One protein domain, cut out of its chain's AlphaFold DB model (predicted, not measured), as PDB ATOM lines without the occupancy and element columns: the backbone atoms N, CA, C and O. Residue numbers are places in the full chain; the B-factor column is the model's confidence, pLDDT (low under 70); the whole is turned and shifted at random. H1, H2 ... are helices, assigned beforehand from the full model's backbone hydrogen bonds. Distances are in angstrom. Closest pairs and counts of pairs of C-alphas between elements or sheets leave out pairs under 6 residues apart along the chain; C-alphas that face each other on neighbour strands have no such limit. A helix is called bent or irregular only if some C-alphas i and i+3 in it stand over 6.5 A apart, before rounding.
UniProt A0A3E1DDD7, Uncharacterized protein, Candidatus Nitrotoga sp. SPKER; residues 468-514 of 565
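This is residues 468 to 514 of the 565 residues of an uncharacterized protein of Candidatus Nitrotoga sp. SPKER (UniProt A0A3E1DDD7). What is the shape? Two helices cross steeply: the longer, kinked H2 folds back over the early part of H1, and its residues 507 to 514 stick out. What makes it up? The 47 printed residues hold H1 then H2, all helix with no named strand; the whole is loose, radius of gyration of the C-alphas 12.2 A, spanning 40 by 17 by 14 A.

Where is H1? H1 is residues 469 to 483, 20.9 A long from C-alpha 469 at (46.778, 6.515, -8.414). Where is H2? H2 is residues 489 to 514, 36.5 A long, ending at C-alpha 514 at (44.290, 19.804, 8.747). It has a kink of 38 degrees near residue 496 and is only just irregular: C-alphas 494 and 497 are 6.8 A apart.

Do they touch? Residues 470 to 474 of H1 alone touch residues 499 to 503 of H2 alone; the closest C-alphas, of Cys 474 and Cys 499, are 5.5 A apart. How do they run? They run opposite ways at a steep tilt of 49 degrees. Are their backbones regular? Every O i to N i+4 pair is within hydrogen-bond range in H1, and 19 of 22 in H2.

How large is it? The two C-alphas farthest apart, of Leu 486 and Leu 514, are 39.7 A apart. Is it cut? The printed part has no cut, and the link is tight. Where is pLDDT under 70? At residues 468 to 469, 472 and 486 to 488.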
ATOM      1  N   GLY A 468      47.582   7.995  -4.415       63.59
ATOM      2  CA  GLY A 468      46.825   8.864  -5.327       63.59
ATOM      3  C   GLY A 468      46.571   8.349  -6.749       63.59
ATOM      4  O   GLY A 468      45.944   9.054  -7.521       63.59
ATOM      5  N   HIS A 469      46.954   7.119  -7.094       64.25
ATOM      6  CA  HIS A 469      46.778   6.515  -8.414       64.25
ATOM      7  C   HIS A 469      45.320   6.465  -8.888       64.25
ATOM      8  O   HIS A 469      45.065   6.639 -10.084       64.25
ATOM      9  N   LEU A 470      44.351   6.245  -7.985       70.00
ATOM     10  CA  LEU A 470      42.927   6.278  -8.345       70.00
ATOM     11  C   LEU A 470      42.484   7.712  -8.669       70.00
ATOM     12  O   LEU A 470      41.802   7.936  -9.668       70.00
ATOM     13  N   THR A 471      42.931   8.687  -7.875       72.56
ATOM     14  CA  THR A 471      42.658  10.115  -8.086       72.56
ATOM     15  C   THR A 471      43.328  10.637  -9.350       72.56
ATOM     16  O   THR A 471      42.666  11.287 -10.151       72.56
ATOM     17  N   ASP A 472      44.588  10.287  -9.595       68.88
ATOM     18  CA  ASP A 472      45.345  10.680 -10.786       68.88
ATOM     19  C   ASP A 472      44.753  10.049 -12.049       68.88
ATOM     20  O   ASP A 472      44.585  10.715 -13.073       68.88
ATOM     21  N   SER A 473      44.322   8.784 -11.966       76.31
ATOM     22  CA  SER A 473      43.589   8.119 -13.050       76.31
ATOM     23  C   SER A 473      42.249   8.795 -13.327       76.31
ATOM     24  O   SER A 473      41.894   9.003 -14.487       76.31
ATOM     25  N   CYS A 474      41.518   9.177 -12.281       80.62
ATOM     26  CA  CYS A 474      40.272   9.922 -12.410       80.62
ATOM     27  C   CYS A 474      40.497  11.312 -13.016       80.62
ATOM     28  O   CYS A 474      39.780  11.685 -13.943       80.62
ATOM     29  N   MET A 475      41.523  12.044 -12.579       75.44
ATOM     30  CA  MET A 475      41.901  13.347 -13.134       75.44
ATOM     31  C   MET A 475      42.304  13.238 -14.609       75.44
ATOM     32  O   MET A 475      41.846  14.033 -15.427       75.44
ATOM     33  N   SER A 476      43.080  12.221 -14.985       73.81
ATOM     34  CA  SER A 476      43.469  11.959 -16.379       73.81
ATOM     35  C   SER A 476      42.264  11.644 -17.281       73.81
ATOM     36  O   SER A 476      42.144  12.182 -18.389       73.81
ATOM     37  N   ILE A 477      41.308  10.844 -16.790       79.44
ATOM     38  CA  ILE A 477      40.046  10.561 -17.494       79.44
ATOM     39  C   ILE A 477      39.208  11.841 -17.637       79.44
ATOM     40  O   ILE A 477      38.683  12.110 -18.721       79.44
ATOM     41  N   PHE A 478      39.138  12.671 -16.592       78.38
ATOM     42  CA  PHE A 478      38.458  13.966 -16.637       78.38
ATOM     43  C   PHE A 478      39.080  14.922 -17.661       78.38
ATOM     44  O   PHE A 478      38.351  15.494 -18.473       78.38
ATOM     45  N   PHE A 479      40.408  15.057 -17.691       74.44
ATOM     46  CA  PHE A 479      41.096  15.889 -18.682       74.44
ATOM     47  C   PHE A 479      40.891  15.378 -20.112       74.44
ATOM     48  O   PHE A 479      40.656  16.167 -21.028       74.44
ATOM     49  N   SER A 480      40.901  14.059 -20.306       70.69
ATOM     50  CA  SER A 480      40.624  13.440 -21.609       70.69
ATOM     51  C   SER A 480      39.195  13.724 -22.088       70.69
ATOM     52  O   SER A 480      38.987  14.002 -23.271       70.69
ATOM     53  N   TYR A 481      38.218  13.722 -21.176       79.00
ATOM     54  CA  TYR A 481      36.827  14.065 -21.481       79.00
ATOM     55  C   TYR A 481      36.652  15.545 -21.852       79.00
ATOM     56  O   TYR A 481      35.993  15.848 -22.846       79.00
ATOM     57  N   VAL A 482      37.283  16.462 -21.107       75.50
ATOM     58  CA  VAL A 482      37.249  17.908 -21.406       75.50
ATOM     59  C   VAL A 482      37.814  18.197 -22.799       75.50
ATOM     60  O   VAL A 482      37.271  19.028 -23.526       75.50
ATOM     61  N   ASN A 483      38.863  17.476 -23.199       71.94
ATOM     62  CA  ASN A 483      39.518  17.682 -24.486       71.94
ATOM     63  C   ASN A 483      38.780  17.033 -25.674       71.94
ATOM     64  O   ASN A 483      38.987  17.463 -26.806       71.94
ATOM     65  N   ASN A 484      37.929  16.020 -25.459       77.81
ATOM     66  CA  ASN A 484      37.202  15.320 -26.530       77.81
ATOM     67  C   ASN A 484      35.831  14.764 -26.069       77.81
ATOM     68  O   ASN A 484      35.661  13.548 -25.925       77.81
ATOM     69  N   PRO A 485      34.802  15.617 -25.912       72.06
ATOM     70  CA  PRO A 485      33.516  15.215 -25.328       72.06
ATOM     71  C   PRO A 485      32.700  14.243 -26.202       72.06
ATOM     72  O   PRO A 485      31.853  13.512 -25.700       72.06
ATOM     73  N   LEU A 486      32.957  14.180 -27.514       66.88
ATOM     74  CA  LEU A 486      32.126  13.424 -28.464       66.88
ATOM     75  C   LEU A 486      32.342  11.896 -28.447       66.88
ATOM     76  O   LEU A 486      31.568  11.182 -29.081       66.88
ATOM     77  N   LYS A 487      33.365  11.374 -27.752       59.84
ATOM     78  CA  LYS A 487      33.739   9.942 -27.810       59.84
ATOM     79  C   LYS A 487      33.520   9.138 -26.522       59.84
ATOM     80  O   LYS A 487      33.708   7.927 -26.557       59.84
ATOM     81  N   LEU A 488      33.122   9.758 -25.405       62.41
ATOM     82  CA  LEU A 488      33.191   9.112 -24.081       62.41
ATOM     83  C   LEU A 488      31.896   9.086 -23.245       62.41
ATOM     84  O   LEU A 488      31.942   8.634 -22.101       62.41
ATOM     85  N   ASN A 489      30.737   9.479 -23.787       70.88
ATOM     86  CA  ASN A 489      29.502   9.622 -22.990       70.88
ATOM     87  C   ASN A 489      29.089   8.363 -22.201       70.88
ATOM     88  O   ASN A 489      28.820   8.458 -21.008       70.88
ATOM     89  N   SER A 490      29.105   7.171 -22.806       76.31
ATOM     90  CA  SER A 490      28.658   5.943 -22.121       76.31
ATOM     91  C   SER A 490      29.652   5.404 -21.085       76.31
ATOM     92  O   SER A 490      29.274   4.661 -20.180       76.31
ATOM     93  N   VAL A 491      30.936   5.740 -21.227       73.38
ATOM     94  CA  VAL A 491      31.998   5.336 -20.294       73.38
ATOM     95  C   VAL A 491      32.020   6.287 -19.096       73.38
ATOM     96  O   VAL A 491      32.139   5.838 -17.955       73.38
ATOM     97  N   MET A 492      31.812   7.584 -19.335       79.44
ATOM     98  CA  MET A 492      31.753   8.589 -18.276       79.44
ATOM     99  C   MET A 492      30.563   8.393 -17.341       79.44
ATOM    100  O   MET A 492      30.747   8.524 -16.136       79.44
ATOM    101  N   GLU A 493      29.391   7.981 -17.833       82.38
ATOM    102  CA  GLU A 493      28.239   7.682 -16.962       82.38
ATOM    103  C   GLU A 493      28.537   6.604 -15.906       82.38
ATOM    104  O   GLU A 493      27.971   6.632 -14.816       82.38
ATOM    105  N   ARG A 494      29.455   5.671 -16.195       81.81
ATOM    106  CA  ARG A 494      29.838   4.601 -15.260       81.81
ATOM    107  C   ARG A 494      31.004   4.985 -14.355       81.81
ATOM    108  O   ARG A 494      31.032   4.581 -13.197       81.81
ATOM    109  N   ILE A 495      31.967   5.739 -14.879       79.81
ATOM    110  CA  ILE A 495      33.211   6.069 -14.169       79.81
ATOM    111  C   ILE A 495      33.041   7.288 -13.258       79.81
ATOM    112  O   ILE A 495      33.627   7.326 -12.175       79.81
ATOM    113  N   PHE A 496      32.214   8.259 -13.649       85.25
ATOM    114  CA  PHE A 496      32.014   9.502 -12.905       85.25
ATOM    115  C   PHE A 496      31.674   9.285 -11.418       85.25
ATOM    116  O   PHE A 496      32.406   9.820 -10.588       85.25
ATOM    117  N   PRO A 497      30.675   8.463 -11.028       85.75
ATOM    118  CA  PRO A 497      30.351   8.271  -9.610       85.75
ATOM    119  C   PRO A 497      31.488   7.625  -8.800       85.75
ATOM    120  O   PRO A 497      31.660   7.947  -7.625       85.75
ATOM    121  N   ILE A 498      32.301   6.761  -9.419       80.56
ATOM    122  CA  ILE A 498      33.462   6.129  -8.770       80.56
ATOM    123  C   ILE A 498      34.542   7.184  -8.504       80.56
ATOM    124  O   ILE A 498      35.074   7.270  -7.397       80.56
ATOM    125  N   CYS A 499      34.819   8.025  -9.500       82.81
ATOM    126  CA  CYS A 499      35.809   9.088  -9.386       82.81
ATOM    127  C   CYS A 499      35.398  10.187  -8.407       82.81
ATOM    128  O   CYS A 499      36.228  10.648  -7.627       82.81
ATOM    129  N   THR A 500      34.121  10.571  -8.391       83.69
ATOM    130  CA  THR A 500      33.593  11.505  -7.391       83.69
ATOM    131  C   THR A 500      33.796  10.959  -5.982       83.69
ATOM    132  O   THR A 500      34.297  11.681  -5.124       83.69
ATOM    133  N   LYS A 501      33.501   9.672  -5.751       82.25
ATOM    134  CA  LYS A 501      33.674   9.060  -4.429       82.25
ATOM    135  C   LYS A 501      35.138   9.026  -3.986       82.25
ATOM    136  O   LYS A 501      35.423   9.359  -2.842       82.25
ATOM    137  N   ALA A 502      36.053   8.676  -4.890       77.88
ATOM    138  CA  ALA A 502      37.488   8.664  -4.609       77.88
ATOM    139  C   ALA A 502      38.014  10.051  -4.196       77.88
ATOM    140  O   ALA A 502      38.734  10.179  -3.205       77.88
ATOM    141  N   ILE A 503      37.599  11.096  -4.923       79.44
ATOM    142  CA  ILE A 503      37.980  12.483  -4.636       79.44
ATOM    143  C   ILE A 503      37.373  12.949  -3.306       79.44
ATOM    144  O   ILE A 503      38.086  13.527  -2.488       79.44
ATOM    145  N   GLU A 504      36.092  12.666  -3.049       81.44
ATOM    146  CA  GLU A 504      35.438  12.983  -1.770       81.44
ATOM    147  C   GLU A 504      36.193  12.383  -0.580       81.44
ATOM    148  O   GLU A 504      36.463  13.083   0.396       81.44
ATOM    149  N   THR A 505      36.575  11.105  -0.669       78.69
ATOM    150  CA  THR A 505      37.291  10.407   0.405       78.69
ATOM    151  C   THR A 505      38.664  11.026   0.671       78.69
ATOM    152  O   THR A 505      39.035  11.205   1.832       78.69
ATOM    153  N   GLN A 506      39.400  11.426  -0.372       77.44
ATOM    154  CA  GLN A 506      40.677  12.124  -0.192       77.44
ATOM    155  C   GLN A 506      40.514  13.528   0.390       77.44
ATOM    156  O   GLN A 506      41.283  13.911   1.273       77.44
ATOM    157  N   VAL A 507      39.516  14.291  -0.060       77.69
ATOM    158  CA  VAL A 507      39.238  15.628   0.484       77.69
ATOM    159  C   VAL A 507      38.853  15.536   1.962       77.69
ATOM    160  O   VAL A 507      39.328  16.335   2.769       77.69
ATOM    161  N   GLU A 508      38.052  14.540   2.348       82.00
ATOM    162  CA  GLU A 508      37.680  14.317   3.746       82.00
ATOM    163  C   GLU A 508      38.901  13.958   4.606       82.00
ATOM    164  O   GLU A 508      39.095  14.560   5.667       82.00
ATOM    165  N   ALA A 509      39.754  13.041   4.131       73.62
ATOM    166  CA  ALA A 509      40.994  12.650   4.802       73.62
ATOM    167  C   ALA A 509      41.957  13.838   4.970       73.62
ATOM    168  O   ALA A 509      42.480  14.074   6.063       73.62
ATOM    169  N   TYR A 510      42.122  14.646   3.922       70.88
ATOM    170  CA  TYR A 510      42.925  15.862   3.975       70.88
ATOM    171  C   TYR A 510      42.343  16.876   4.970       70.88
ATOM    172  O   TYR A 510      43.080  17.425   5.792       70.88
ATOM    173  N   SER A 511      41.018  17.064   4.991       80.25
ATOM    174  CA  SER A 511      40.360  17.961   5.950       80.25
ATOM    175  C   SER A 511      40.556  17.517   7.406       80.25
ATOM    176  O   SER A 511      40.789  18.356   8.278       80.25
ATOM    177  N   LYS A 512      40.523  16.203   7.673       79.81
ATOM    178  CA  LYS A 512      40.785  15.641   9.006       79.81
ATOM    179  C   LYS A 512      42.232  15.897   9.421       79.81
ATOM    180  O   LYS A 512      42.453  16.410  10.514       79.81
ATOM    181  N   SER A 513      43.192  15.687   8.517       71.69
ATOM    182  CA  SER A 513      44.612  15.960   8.784       71.69
ATOM    183  C   SER A 513      44.906  17.438   9.095       71.69
ATOM    184  O   SER A 513      45.741  17.744   9.948       71.69
ATOM    185  N   LEU A 514      44.178  18.370   8.464       72.44
ATOM    186  CA  LEU A 514      44.290  19.804   8.747       72.44
ATOM    187  C   LEU A 514      43.726  20.178  10.124       72.44
ATOM    188  O   LEU A 514      44.273  21.058  10.788       72.44
TER     189      LEU A 514